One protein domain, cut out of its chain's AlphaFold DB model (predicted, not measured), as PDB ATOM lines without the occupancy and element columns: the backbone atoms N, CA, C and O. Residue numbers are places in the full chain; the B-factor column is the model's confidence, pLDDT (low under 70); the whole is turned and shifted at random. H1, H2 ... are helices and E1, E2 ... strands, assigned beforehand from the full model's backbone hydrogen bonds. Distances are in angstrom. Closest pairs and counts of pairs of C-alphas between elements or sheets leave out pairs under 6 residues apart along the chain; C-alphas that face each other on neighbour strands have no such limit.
ATOM      1  N   SER A   2     185.221 202.042 165.619       96.12
ATOM      2  CA  SER A   2     186.344 201.125 165.313       96.12
ATOM      3  C   SER A   2     186.969 200.494 166.567       96.12
ATOM      4  O   SER A   2     187.503 199.394 166.499       96.12
ATOM      5  N   PHE A   3     186.847 201.162 167.718       97.88
ATOM      6  CA  PHE A   3     187.283 200.662 169.021       97.88
ATOM      7  C   PHE A   3     186.242 199.816 169.769       97.88
ATOM      8  O   PHE A   3     186.583 199.270 170.813       97.88
ATOM      9  N   ASN A   4     185.010 199.655 169.268       98.31
ATOM     10  CA  ASN A   4     183.957 198.911 169.978       98.31
ATOM     11  C   ASN A   4     184.372 197.461 170.261       98.31
ATOM     12  O   ASN A   4     184.374 197.030 171.412       98.31
ATOM     13  N   LEU A   5     184.757 196.723 169.213       98.00
ATOM     14  CA  LEU A   5     185.181 195.329 169.341       98.00
ATOM     15  C   LEU A   5     186.449 195.189 170.208       98.00
ATOM     16  O   LEU A   5     186.435 194.354 171.110       98.00
ATOM     17  N   PRO A   6     187.513 195.999 170.021       98.06
ATOM     18  CA  PRO A   6     188.648 196.011 170.943       98.06
ATOM     19  C   PRO A   6     188.255 196.237 172.392       98.06
ATOM     20  O   PRO A   6     188.621 195.433 173.235       98.06
ATOM     21  N   LEU A   7     187.487 197.284 172.698       98.62
ATOM     22  CA  LEU A   7     187.102 197.587 174.076       98.62
ATOM     23  C   LEU A   7     186.277 196.457 174.689       98.62
ATOM     24  O   LEU A   7     186.508 196.098 175.840       98.62
ATOM     25  N   TYR A   8     185.373 195.852 173.917       98.69
ATOM     26  CA  TYR A   8     184.667 194.648 174.344       98.69
ATOM     27  C   TYR A   8     185.644 193.516 174.689       98.69
ATOM     28  O   TYR A   8     185.562 192.951 175.777       98.69
ATOM     29  N   ARG A   9     186.622 193.223 173.822       98.56
ATOM     30  CA  ARG A   9     187.593 192.152 174.093       98.56
ATOM     31  C   ARG A   9     188.489 192.449 175.303       98.56
ATOM     32  O   ARG A   9     188.750 191.562 176.107       98.56
ATOM     33  N   ILE A  10     188.901 193.703 175.477       98.75
ATOM     34  CA  ILE A  10     189.759 194.143 176.589       98.75
ATOM     35  C   ILE A  10     189.023 194.077 177.933       98.75
ATOM     36  O   ILE A  10     189.623 193.744 178.948       98.75
ATOM     37  N   PHE A  11     187.734 194.416 177.974       98.81
ATOM     38  CA  PHE A  11     187.043 194.665 179.245       98.81
ATOM     39  C   PHE A  11     185.887 193.712 179.556       98.81
ATOM     40  O   PHE A  11     185.402 193.713 180.683       98.81
ATOM     41  N   ALA A  12     185.422 192.908 178.601       98.62
ATOM     42  CA  ALA A  12     184.282 192.011 178.803       98.62
ATOM     43  C   ALA A  12     184.531 190.568 178.347       98.62
ATOM     44  O   ALA A  12     183.789 189.680 178.757       98.62
ATOM     45  N   ASP A  13     185.552 190.313 177.527       98.31
ATOM     46  CA  ASP A  13     185.781 188.988 176.958       98.31
ATOM     47  C   ASP A  13     186.846 188.181 177.722       98.31
ATOM     48  O   ASP A  13     188.047 188.459 177.588       98.31
ATOM     49  N   PRO A  14     186.458 187.130 178.470       97.56
ATOM     50  CA  PRO A  14     187.407 186.305 179.214       97.56
ATOM     51  C   PRO A  14     188.340 185.478 178.313       97.56
ATOM     52  O   PRO A  14     189.350 184.972 178.794       97.56
ATOM     53  N   MET A  15     188.043 185.344 177.012       96.75
ATOM     54  CA  MET A  15     188.928 184.674 176.046       96.75
ATOM     55  C   MET A  15     190.069 185.579 175.567       96.75
ATOM     56  O   MET A  15     191.017 185.091 174.957       96.75
ATOM     57  N   SER A  16     189.970 186.889 175.799       96.81
ATOM     58  CA  SER A  16     191.024 187.860 175.488       96.81
ATOM     59  C   SER A  16     191.716 188.379 176.747       96.81
ATOM     60  O   SER A  16     192.919 188.627 176.718       96.81
ATOM     61  N   THR A  17     190.969 188.537 177.840       98.50
ATOM     62  CA  THR A  17     191.446 189.131 179.092       98.50
ATOM     63  C   THR A  17     191.295 188.116 180.214       98.50
ATOM     64  O   THR A  17     190.227 187.976 180.816       98.50
ATOM     65  N   ALA A  18     192.376 187.390 180.488       98.25
ATOM     66  CA  ALA A  18     192.412 186.337 181.494       98.25
ATOM     67  C   ALA A  18     192.105 186.873 182.902       98.25
ATOM     68  O   ALA A  18     191.466 186.175 183.692       98.25
ATOM     69  N   GLY A  19     192.495 188.118 183.202       98.19
ATOM     70  CA  GLY A  19     192.250 188.778 184.484       98.19
ATOM     71  C   GLY A  19     190.778 188.786 184.902       98.19
ATOM     72  O   GLY A  19     190.493 188.651 186.087       98.19
ATOM     73  N   LEU A  20     189.831 188.815 183.952       98.19
ATOM     74  CA  LEU A  20     188.390 188.711 184.241       98.19
ATOM     75  C   LEU A  20     188.007 187.408 184.964       98.19
ATOM     76  O   LEU A  20     186.991 187.370 185.653       98.19
ATOM     77  N   VAL A  21     188.805 186.352 184.801       98.19
ATOM     78  CA  VAL A  21     188.578 185.028 185.396       98.19
ATOM     79  C   VAL A  21     189.518 184.774 186.575       98.19
ATOM     80  O   VAL A  21     189.092 184.194 187.571       98.19
ATOM     81  N   ILE A  22     190.792 185.174 186.466       97.62
ATOM     82  CA  ILE A  22     191.840 184.754 187.413       97.62
ATOM     83  C   ILE A  22     192.319 185.849 188.376       97.62
ATOM     84  O   ILE A  22     192.968 185.510 189.363       97.62
ATOM     85  N   ASP A  23     192.024 187.134 188.129       97.75
ATOM     86  CA  ASP A  23     192.355 188.227 189.055       97.75
ATOM     87  C   ASP A  23     191.118 188.595 189.900       97.75
ATOM     88  O   ASP A  23     190.156 189.176 189.380       97.75
ATOM     89  N   PRO A  24     191.132 188.347 191.226       96.62
ATOM     90  CA  PRO A  24     190.043 188.738 192.122       96.62
ATOM     91  C   PRO A  24     189.700 190.235 192.066       96.62
ATOM     92  O   PRO A  24     188.578 190.629 192.380       96.62
ATOM     93  N   ASN A  25     190.643 191.087 191.652       96.75
ATOM     94  CA  ASN A  25     190.419 192.522 191.513       96.75
ATOM     95  C   ASN A  25     189.616 192.918 190.267       96.75
ATOM     96  O   ASN A  25     189.124 194.048 190.214       96.75
ATOM     97  N   MET A  26     189.484 192.016 189.293       97.75
ATOM     98  CA  MET A  26     188.763 192.227 188.033       97.75
ATOM     99  C   MET A  26     187.462 191.424 187.943       97.75
ATOM    100  O   MET A  26     186.621 191.745 187.106       97.75
ATOM    101  N   ALA A  27     187.248 190.450 188.835       91.69
ATOM    102  CA  ALA A  27     186.065 189.583 188.848       91.69
ATOM    103  C   ALA A  27     184.716 190.337 188.896       91.69
ATOM    104  O   ALA A  27     183.698 189.820 188.450       91.69
ATOM    105  N   GLY A  28     184.698 191.572 189.416       95.31
ATOM    106  CA  GLY A  28     183.504 192.428 189.446       95.31
ATOM    107  C   GLY A  28     183.102 193.039 188.095       95.31
ATOM    108  O   GLY A  28     182.033 193.645 188.012       95.31
ATOM    109  N   GLY A  29     183.940 192.899 187.063       98.25
ATOM    110  CA  GLY A  29     183.664 193.356 185.706       98.25
ATOM    111  C   GLY A  29     183.804 194.866 185.481       98.25
ATOM    112  O   GLY A  29     184.383 195.611 186.283       98.25
ATOM    113  N   PHE A  30     183.274 195.316 184.343       98.88
ATOM    114  CA  PHE A  30     183.424 196.678 183.828       98.88
ATOM    115  C   PHE A  30     182.098 197.219 183.284       98.88
ATOM    116  O   PHE A  30     181.229 196.463 182.852       98.88
ATOM    117  N   LYS A  31     181.953 198.546 183.303       98.88
ATOM    118  CA  LYS A  31     180.789 199.287 182.806       98.88
ATOM    119  C   LYS A  31     181.155 200.079 181.559       98.88
ATOM    120  O   LYS A  31     182.187 200.744 181.554       98.88
ATOM    121  N   PHE A  32     180.300 200.060 180.547       98.88
ATOM    122  CA  PHE A  32     180.519 200.661 179.233       98.88
ATOM    123  C   PHE A  32     179.518 201.792 178.999       98.88
ATOM    124  O   PHE A  32     178.316 201.547 179.004       98.88
ATOM    125  N   GLU A  33     179.995 203.016 178.754       98.75
ATOM    126  CA  GLU A  33     179.157 204.111 178.246       98.75
ATOM    127  C   GLU A  33     179.039 204.000 176.734       98.75
ATOM    128  O   GLU A  33     179.995 204.273 176.000       98.75
ATOM    129  N   VAL A  34     177.850 203.639 176.273       98.56
ATOM    130  CA  VAL A  34     177.518 203.543 174.857       98.56
ATOM    131  C   VAL A  34     176.737 204.785 174.455       98.56
ATOM    132  O   VAL A  34     175.676 205.066 175.008       98.56
ATOM    133  N   VAL A  35     177.273 205.532 173.493       97.94
ATOM    134  CA  VAL A  35     176.646 206.721 172.905       97.94
ATOM    135  C   VAL A  35     175.906 206.316 171.637       97.94
ATOM    136  O   VAL A  35     176.508 205.726 170.740       97.94
ATOM    137  N   ASP A  36     174.624 206.662 171.549       95.94
ATOM    138  CA  ASP A  36     173.886 206.712 170.289       95.94
ATOM    139  C   ASP A  36     174.257 208.013 169.573       95.94
ATOM    140  O   ASP A  36     173.828 209.103 169.964       95.94
ATOM    141  N   ALA A  37     175.088 207.899 168.537       89.62
ATOM    142  CA  ALA A  37     175.576 209.053 167.799       89.62
ATOM    143  C   ALA A  37     174.464 209.785 167.032       89.62
ATOM    144  O   ALA A  37     174.601 210.981 166.801       89.62
ATOM    145  N   GLN A  38     173.382 209.101 166.643       87.88
ATOM    146  CA  GLN A  38     172.284 209.710 165.887       87.88
ATOM    147  C   GLN A  38     171.340 210.490 166.804       87.88
ATOM    148  O   GLN A  38     170.973 211.619 166.492       87.88
ATOM    149  N   GLU A  39     170.965 209.908 167.945       91.31
ATOM    150  CA  GLU A  39     170.012 210.535 168.873       91.31
ATOM    151  C   GLU A  39     170.676 211.412 169.945       91.31
ATOM    152  O   GLU A  39     169.980 212.090 170.701       91.31
ATOM    153  N   GLY A  40     172.008 211.388 170.056       91.12
ATOM    154  CA  GLY A  40     172.738 212.128 171.088       91.12
ATOM    155  C   GLY A  40     172.447 211.630 172.508       91.12
ATOM    156  O   GLY A  40     172.545 212.391 173.471       91.12
ATOM    157  N   LYS A  41     172.061 210.358 172.647       95.62
ATOM    158  CA  LYS A  41     171.737 209.707 173.925       95.62
ATOM    159  C   LYS A  41     172.861 208.778 174.354       95.62
ATOM    160  O   LYS A  41     173.720 208.407 173.559       95.62
ATOM    161  N   LYS A  42     172.845 208.376 175.623       97.69
ATOM    162  CA  LYS A  42     173.791 207.391 176.146       97.69
ATOM    163  C   LYS A  42     173.143 206.435 177.133       97.69
ATOM    164  O   LYS A  42     172.190 206.802 177.817       97.69
ATOM    165  N   VAL A  43     173.716 205.243 177.230       98.62
ATOM    166  CA  VAL A  43     173.379 204.214 178.218       98.62
ATOM    167  C   VAL A  43     174.665 203.660 178.827       98.62
ATOM    168  O   VAL A  43     175.712 203.666 178.176       98.62
ATOM    169  N   VAL A  44     174.602 203.217 180.082       98.81
ATOM    170  CA  VAL A  44     175.706 202.526 180.754       98.81
ATOM    171  C   VAL A  44     175.293 201.081 180.985       98.81
ATOM    172  O   VAL A  44     174.284 200.856 181.640       98.81
ATOM    173  N   LEU A  45     176.074 200.142 180.455       98.81
ATOM    174  CA  LEU A  45     175.834 198.700 180.563       98.81
ATOM    175  C   LEU A  45     176.989 198.042 181.310       98.81
ATOM    176  O   LEU A  45     178.152 198.372 181.060       98.81
ATOM    177  N   LYS A  46     176.697 197.123 182.223       98.81
ATOM    178  CA  LYS A  46     177.682 196.402 183.024       98.81
ATOM    179  C   LYS A  46     177.851 194.974 182.514       98.81
ATOM    180  O   LYS A  46     176.897 194.218 182.400       98.81
ATOM    181  N   CYS A  47     179.093 194.586 182.253       98.75
ATOM    182  CA  CYS A  47     179.439 193.199 181.963       98.75
ATOM    183  C   CYS A  47     179.949 192.497 183.232       98.75
ATOM    184  O   CYS A  47     180.700 193.120 183.994       98.75
ATOM    185  N   PRO A  48     179.632 191.199 183.407       98.25
ATOM    186  CA  PRO A  48     179.077 190.298 182.385       98.25
ATOM    187  C   PRO A  48     177.541 190.260 182.258       98.25
ATOM    188  O   PRO A  48     177.056 189.678 181.293       98.25
ATOM    189  N   GLU A  49     176.774 190.844 183.180       98.44
ATOM    190  CA  GLU A  49     175.313 190.664 183.242       98.44
ATOM    191  C   GLU A  49     174.525 191.248 182.054       98.44
ATOM    192  O   GLU A  49     173.514 190.666 181.677       98.44
ATOM    193  N   GLU A  50     174.999 192.334 181.440       98.75
ATOM    194  CA  GLU A  50     174.362 193.016 180.300       98.75
ATOM    195  C   GLU A  50     175.187 192.856 179.007       98.75
ATOM    196  O   GLU A  50     175.210 193.719 178.124       98.75
ATOM    197  N   MET A  51     175.953 191.762 178.902       98.62
ATOM    198  CA  MET A  51     176.862 191.523 177.776       98.62
ATOM    199  C   MET A  51     176.126 191.429 176.437       98.62
ATOM    200  O   MET A  51     176.634 191.900 175.417       98.62
ATOM    201  N   TYR A  52     174.948 190.811 176.413       98.69
ATOM    202  CA  TYR A  52     174.199 190.605 175.175       98.69
ATOM    203  C   TYR A  52     173.581 191.909 174.678       98.69
ATOM    204  O   TYR A  52     173.677 192.212 173.490       98.69
ATOM    205  N   GLU A  53     173.042 192.720 175.584       98.75
ATOM    206  CA  GLU A  53     172.565 194.076 175.332       98.75
ATOM    207  C   GLU A  53     173.708 194.956 174.820       98.75
ATOM    208  O   GLU A  53     173.550 195.663 173.822       98.75
ATOM    209  N   LEU A  54     174.887 194.858 175.446       98.81
ATOM    210  CA  LEU A  54     176.074 195.583 175.004       98.81
ATOM    211  C   LEU A  54     176.425 195.222 173.562       98.81
ATOM    212  O   LEU A  54     176.530 196.120 172.727       98.81
ATOM    213  N   VAL A  55     176.587 193.930 173.256       98.56
ATOM    214  CA  VAL A  55     176.959 193.450 171.914       98.56
ATOM    215  C   VAL A  55     175.887 193.793 170.875       98.56
ATOM    216  O   VAL A  55     176.243 194.197 169.765       98.56
ATOM    217  N   ALA A  56     174.601 193.708 171.231       98.56
ATOM    218  CA  ALA A  56     173.492 194.088 170.357       98.56
ATOM    219  C   ALA A  56     173.569 195.561 169.925       98.56
ATOM    220  O   ALA A  56     173.279 195.872 168.772       98.56
ATOM    221  N   LEU A  57     174.011 196.457 170.814       98.50
ATOM    222  CA  LEU A  57     174.254 197.856 170.463       98.50
ATOM    223  C   LEU A  57     175.565 198.015 169.686       98.50
ATOM    224  O   LEU A  57     175.574 198.450 168.535       98.50
ATOM    225  N   ILE A  58     176.698 197.666 170.298       98.19
ATOM    226  CA  ILE A  58     178.020 198.053 169.785       98.19
ATOM    227  C   ILE A  58     178.427 197.292 168.514       98.19
ATOM    228  O   ILE A  58     179.397 197.693 167.863       98.19
ATOM    229  N   GLY A  59     177.687 196.238 168.148       97.19
ATOM    230  CA  GLY A  59     177.776 195.566 166.852       97.19
ATOM    231  C   GLY A  59     177.360 196.459 165.677       97.19
ATOM    232  O   GLY A  59     177.923 196.343 164.589       97.19
ATOM    233  N   THR A  60     176.468 197.431 165.893       95.69
ATOM    234  CA  THR A  60     176.138 198.476 164.910       95.69
ATOM    235  C   THR A  60     177.118 199.643 165.054       95.69
ATOM    236  O   THR A  60     176.793 200.723 165.555       95.69
ATOM    237  N   VAL A  61     178.360 199.415 164.615       92.69
ATOM    238  CA  VAL A  61     179.532 200.287 164.862       92.69
ATOM    239  C   VAL A  61     179.422 201.714 164.313       92.69
ATOM    240  O   VAL A  61     180.222 202.582 164.688       92.69
ATOM    241  N   GLU A  62     178.472 201.955 163.410       89.31
ATOM    242  CA  GLU A  62     178.177 203.267 162.833       89.31
ATOM    243  C   GLU A  62     177.149 204.063 163.644       89.31
ATOM    244  O   GLU A  62     177.004 205.250 163.389       89.31
ATOM    245  N   ARG A  63     176.467 203.479 164.633       92.38
ATOM    246  CA  ARG A  63     175.480 204.198 165.458       92.38
ATOM    247  C   ARG A  63     175.861 204.222 166.929       92.38
ATOM    248  O   ARG A  63     175.954 205.298 167.512       92.38
ATOM    249  N   TYR A  64     176.117 203.051 167.503       97.12
ATOM    250  CA  TYR A  64     176.387 202.907 168.927       97.12
ATOM    251  C   TYR A  64     177.887 202.796 169.168       97.12
ATOM    252  O   TYR A  64     178.551 201.892 168.656       97.12
ATOM    253  N   ILE A  65     178.450 203.737 169.919       97.75
ATOM    254  CA  ILE A  65     179.899 203.877 170.083       97.75
ATOM    255  C   ILE A  65     180.242 203.835 171.567       97.75
ATOM    256  O   ILE A  65     179.710 204.621 172.349       97.75
ATOM    257  N   VAL A  66     181.164 202.952 171.955       98.50
ATOM    258  CA  VAL A  66     181.710 202.973 173.317       98.50
ATOM    259  C   VAL A  66     182.580 204.218 173.469       98.50
ATOM    260  O   VAL A  66     183.582 204.377 172.774       98.50
ATOM    261  N   SER A  67     182.188 205.101 174.380       97.81
ATOM    262  CA  SER A  67     182.893 206.356 174.657       97.81
ATOM    263  C   SER A  67     183.787 206.265 175.889       97.81
ATOM    264  O   SER A  67     184.875 206.846 175.901       97.81
ATOM    265  N   ARG A  68     183.360 205.514 176.911       98.50
ATOM    266  CA  ARG A  68     184.083 205.327 178.172       98.50
ATOM    267  C   ARG A  68     183.879 203.932 178.737       98.50
ATOM    268  O   ARG A  68     182.849 203.301 178.501       98.50
ATOM    269  N   VAL A  69     184.856 203.488 179.521       98.88
ATOM    270  CA  VAL A  69     184.775 202.262 180.319       98.88
ATOM    271  C   VAL A  69     185.200 202.565 181.752       98.88
ATOM    272  O   VAL A  69     186.219 203.231 181.955       98.88
ATOM    273  N   TRP A  70     184.462 202.046 182.734       98.81
ATOM    274  CA  TRP A  70     184.813 202.095 184.156       98.81
ATOM    275  C   TRP A  70     184.942 200.704 184.749       98.81
ATOM    276  O   TRP A  70     184.238 199.778 184.348       98.81
ATOM    277  N   ARG A  71     185.784 200.568 185.768       98.62
ATOM    278  CA  ARG A  71     185.802 199.381 186.616       98.62
ATOM    279  C   ARG A  71     184.564 199.393 187.503       98.62
ATOM    280  O   ARG A  71     184.258 200.398 188.138       98.62
ATOM    281  N   ALA A  72     183.840 198.279 187.551       98.25
ATOM    282  CA  ALA A  72     182.511 198.278 188.154       98.25
ATOM    283  C   ALA A  72     182.517 198.457 189.680       98.25
ATOM    284  O   ALA A  72     181.563 199.009 190.221       98.25
ATOM    285  N   ARG A  73     183.568 197.993 190.372       97.06
ATOM    286  CA  ARG A  73     183.619 197.989 191.846       97.06
ATOM    287  C   ARG A  73     183.813 199.369 192.478       97.06
ATOM    288  O   ARG A  73     183.478 199.536 193.644       97.06
ATOM    289  N   ASP A  74     184.409 200.313 191.753       97.75
ATOM    290  CA  ASP A  74     184.879 201.587 192.313       97.75
ATOM    291  C   ASP A  74     184.792 202.773 191.345       97.75
ATOM    292  O   ASP A  74     185.341 203.835 191.631       97.75
ATOM    293  N   ASP A  75     184.132 202.605 190.198       97.94
ATOM    294  CA  ASP A  75     183.968 203.657 189.191       97.94
ATOM    295  C   ASP A  75     185.283 204.275 188.701       97.94
ATOM    296  O   ASP A  75     185.327 205.403 188.199       97.94
ATOM    297  N   LEU A  76     186.381 203.517 188.782       98.50
ATOM    298  CA  LEU A  76     187.652 203.951 188.227       98.50
ATOM    299  C   LEU A  76     187.531 204.044 186.703       98.50
ATOM    300  O   LEU A  76     187.250 203.043 186.049       98.50
ATOM    301  N   ILE A  77     187.780 205.223 186.125       98.38
ATOM    302  CA  ILE A  77     187.855 205.386 184.664       98.38
ATOM    303  C   ILE A  77     189.003 204.522 184.135       98.38
ATOM    304  O   ILE A  77     190.150 204.718 184.545       98.38
ATOM    305  N   CYS A  78     188.693 203.616 183.212       98.50
ATOM    306  CA  CYS A  78     189.635 202.686 182.589       98.50
ATOM    307  C   CYS A  78     189.994 203.106 181.169       98.50
ATOM    308  O   CYS A  78     191.161 203.059 180.796       98.50
ATOM    309  N   ALA A  79     189.001 203.518 180.379       98.62
ATOM    310  CA  ALA A  79     189.205 203.938 179.001       98.62
ATOM    311  C   ALA A  79     188.327 205.137 178.639       98.62
ATOM    312  O   ALA A  79     187.222 205.283 179.166       98.62
ATOM    313  N   SER A  80     188.820 205.977 177.731       98.19
ATOM    314  CA  SER A  80     188.075 207.099 177.158       98.19
ATOM    315  C   SER A  80     188.485 207.312 175.705       98.19
ATOM    316  O   SER A  80     189.676 207.417 175.403       98.19
ATOM    317  N   GLY A  81     187.495 207.412 174.819       94.94
ATOM    318  CA  GLY A  81     187.688 207.582 173.383       94.94
ATOM    319  C   GLY A  81     186.997 208.814 172.820       94.94
ATOM    320  O   GLY A  81     185.993 209.285 173.354       94.94
ATOM    321  N   SER A  82     187.515 209.320 171.704       93.38
ATOM    322  CA  SER A  82     186.820 210.330 170.907       93.38
ATOM    323  C   SER A  82     185.658 209.689 170.142       93.38
ATOM    324  O   SER A  82     185.869 208.748 169.374       93.38
ATOM    325  N   VAL A  83     184.443 210.213 170.317       88.12
ATOM    326  CA  VAL A  83     183.218 209.694 169.668       88.12
ATOM    327  C   VAL A  83     182.515 210.715 168.769       88.12
ATOM    328  O   VAL A  83     181.422 210.464 168.269       88.12
ATOM    329  N   THR A  84     183.144 211.866 168.554       82.88
ATOM    330  CA  THR A  84     182.657 212.919 167.663       82.88
ATOM    331  C   THR A  84     182.581 212.412 166.222       82.88
ATOM    332  O   THR A  84     183.563 211.860 165.729       82.88
ATOM    333  N   ARG A  85     181.449 212.631 165.535       80.62
ATOM    334  CA  ARG A  85     181.286 212.288 164.112       80.62
ATOM    335  C   ARG A  85     181.194 213.534 163.246       80.62
ATOM    336  O   ARG A  85     180.261 214.327 163.382       80.62
ATOM    337  N   LEU A  86     182.138 213.683 162.325       77.38
ATOM    338  CA  LEU A  86     182.250 214.840 161.445       77.38
ATOM    339  C   LEU A  86     181.048 214.968 160.505       77.38
ATOM    340  O   LEU A  86     180.579 216.078 160.262       77.38
ATOM    341  N   SER A  87     180.521 213.846 160.004       76.06
ATOM    342  CA  SER A  87     179.366 213.847 159.099       76.06
ATOM    343  C   SER A  87     178.098 214.376 159.762       76.06
ATOM    344  O   SER A  87     177.371 215.147 159.143       76.06
ATOM    345  N   LEU A  88     177.866 214.025 161.029       75.94
ATOM    346  CA  LEU A  88     176.716 214.505 161.797       75.94
ATOM    347  C   LEU A  88     176.837 215.992 162.137       75.94
ATOM    348  O   LEU A  88     175.843 216.707 162.102       75.94
ATOM    349  N   ILE A  89     178.054 216.477 162.401       75.50
ATOM    350  CA  ILE A  89     178.305 217.910 162.604       75.50
ATOM    351  C   ILE A  89     178.074 218.696 161.306       75.50
ATOM    352  O   ILE A  89     177.529 219.796 161.338       75.50
ATOM    353  N   ALA A  90     178.502 218.154 160.164       71.25
ATOM    354  CA  ALA A  90     178.479 218.860 158.886       71.25
ATOM    355  C   ALA A  90     177.201 218.642 158.051       71.25
ATOM    356  O   ALA A  90     177.023 219.328 157.044       71.25
ATOM    357  N   GLY A  91     176.358 217.664 158.404       75.38
ATOM    358  CA  GLY A  91     175.205 217.224 157.603       75.38
ATOM    359  C   GLY A  91     175.576 216.616 156.241       75.38
ATOM    360  O   GLY A  91     174.721 216.464 155.372       75.38
ATOM    361  N   LYS A  92     176.863 216.331 156.017       71.38
ATOM    362  CA  LYS A  92     177.431 215.775 154.781       71.38
ATOM    363  C   LYS A  92     178.783 215.132 155.054       71.38
ATOM    364  O   LYS A  92     179.425 215.427 156.061       71.38
ATOM    365  N   TYR A  93     179.264 214.308 154.128       71.62
ATOM    366  CA  TYR A  93     180.610 213.761 154.227       71.62
ATOM    367  C   TYR A  93     181.650 214.882 154.080       71.62
ATOM    368  O   TYR A  93     181.696 215.576 153.063       71.62
ATOM    369  N   VAL A  94     182.491 215.049 155.102       75.94
ATOM    370  CA  VAL A  94     183.586 216.037 155.128       75.94
ATOM    371  C   VAL A  94     184.956 215.414 155.414       75.94
ATOM    372  O   VAL A  94     185.967 216.101 155.325       75.94
ATOM    373  N   GLY A  95     185.013 214.119 155.725       76.69
ATOM    374  CA  GLY A  95     186.238 213.431 156.119       76.69
ATOM    375  C   GLY A  95     185.953 212.177 156.939       76.69
ATOM    376  O   GLY A  95     184.796 211.852 157.205       76.69
ATOM    377  N   LYS A  96     187.020 211.477 157.329       81.94
ATOM    378  CA  LYS A  96     186.955 210.373 158.291       81.94
ATOM    379  C   LYS A  96     187.158 210.934 159.694       81.94
ATOM    380  O   LYS A  96     187.883 211.911 159.851       81.94
ATOM    381  N   ASP A  97     186.529 210.312 160.686       84.88
ATOM    382  CA  ASP A  97     186.580 210.786 162.075       84.88
ATOM    383  C   ASP A  97     187.948 210.555 162.748       84.88
ATOM    384  O   ASP A  97     188.275 211.263 163.691       84.88
ATOM    385  N   ASP A  98     188.725 209.566 162.280       91.50
ATOM    386  CA  ASP A  98     190.069 209.190 162.761       91.50
ATOM    387  C   ASP A  98     190.217 209.211 164.305       91.50
ATOM    388  O   ASP A  98     190.887 210.077 164.873       91.50
ATOM    389  N   PRO A  99     189.571 208.260 165.016       95.38
ATOM    390  CA  PRO A  99     189.411 208.333 166.464       95.38
ATOM    391  C   PRO A  99     190.696 208.025 167.244       95.38
ATOM    392  O   PRO A  99     191.533 207.225 166.823       95.38
ATOM    393  N   VAL A 100     190.773 208.565 168.461       97.44
ATOM    394  CA  VAL A 100     191.801 208.270 169.470       97.44
ATOM    395  C   VAL A 100     191.193 207.599 170.704       97.44
ATOM    396  O   VAL A 100     190.016 207.794 171.020       97.44
ATOM    397  N   MET A 101     192.003 206.815 171.415       98.06
ATOM    398  CA  MET A 101     191.611 206.091 172.626       98.06
ATOM    399  C   MET A 101     192.740 206.130 173.654       98.06
ATOM    400  O   MET A 101     193.892 205.867 173.314       98.06
ATOM    401  N   ILE A 102     192.402 206.404 174.913       98.50
ATOM    402  CA  ILE A 102     193.306 206.248 176.058       98.50
ATOM    403  C   ILE A 102     192.798 205.080 176.898       98.50
ATOM    404  O   ILE A 102     191.614 205.036 177.229       98.50
ATOM    405  N   VAL A 103     193.696 204.161 177.259       98.75
ATOM    406  CA  VAL A 103     193.416 203.014 178.131       98.75
ATOM    407  C   VAL A 103     194.426 202.993 179.274       98.75
ATOM    408  O   VAL A 103     195.632 203.046 179.045       98.75
ATOM    409  N   ARG A 104     193.935 202.906 180.510       98.69
ATOM    410  CA  ARG A 104     194.738 202.641 181.708       98.69
ATOM    411  C   ARG A 104     194.866 201.134 181.894       98.69
ATOM    412  O   ARG A 104     193.877 200.416 181.772       98.69
TER     413      ARG A 104
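AT A GLANCE: This is residues 2 to 104 of the 236 residues of a protein of Candidatus Bathyarchaeota archaeon (UniProt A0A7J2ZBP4). A twisted sheet of five strands forms a wall, with two short helices, H1 and H3, over one face and the other face bare. Two smaller helices lie off the sheet near opposite ends of the long axis, H2 at one end and H4 at the other. The 103 printed residues hold, in order, H1 H2 E1 E2 H3 E3 E4 H4 E5; the sheet, E2 E1 E3 E4 E5, is antiparallel, and the class is mixed. The whole is compact, with a radius of gyration of the C-alphas of 14.2 A, and spans 48 by 24 by 23 A.

IN THESE COORDINATES: E2 is residues 41 to 47, 19.9 A; E1 30 to 36, 19.4 A; E3 64 to 71, 20.3 A, bending by 57 degrees at residue 67; E4 77 to 81; E5 101 to 103, ending at C-alpha 103 (193.416, 203.014, 178.131). H1 is residues 4 to 11, 10.7 A, from C-alpha 4 (183.957, 198.911, 169.978); H3 51 to 58, 10.4 A; H2 19 to 22; H4 86 to 90.

HOW THE PARTS SIT: Within hydrogen-bond range are N 32 and O 45 of hairpin E1 and E2, 2.8 A; N 33 and O 68 of E1 and E3, 2.9 A; N 69 and O 79 of hairpin E3 and E4, 3.0 A; and N 102 and O 80 of E4 and E5, 2.9 A. On the same face, H1 lies over E3, height 8.6 A, and H3 over E1, height 8.2 A. E2, H3 and E3 form a split strand-helix-strand unit, two strands running the same way with E1 between them; its crossover is right-handed. H1 and H3 are close but not clearly touching, closest C-alphas Asn 4 and Ile 58, 6.0 A. H2 and H4 are not on the sheet. H1, H3 and H4 have every O i to N i+4 pair within range; H2 is too short for one.

THE WHOLE: The C-alphas farthest apart, Pro 24 and Lys 92, are 47.8 A apart. The printed part has no cut and no long link. No printed residue is under pLDDT 70; H4 has a mean of 75.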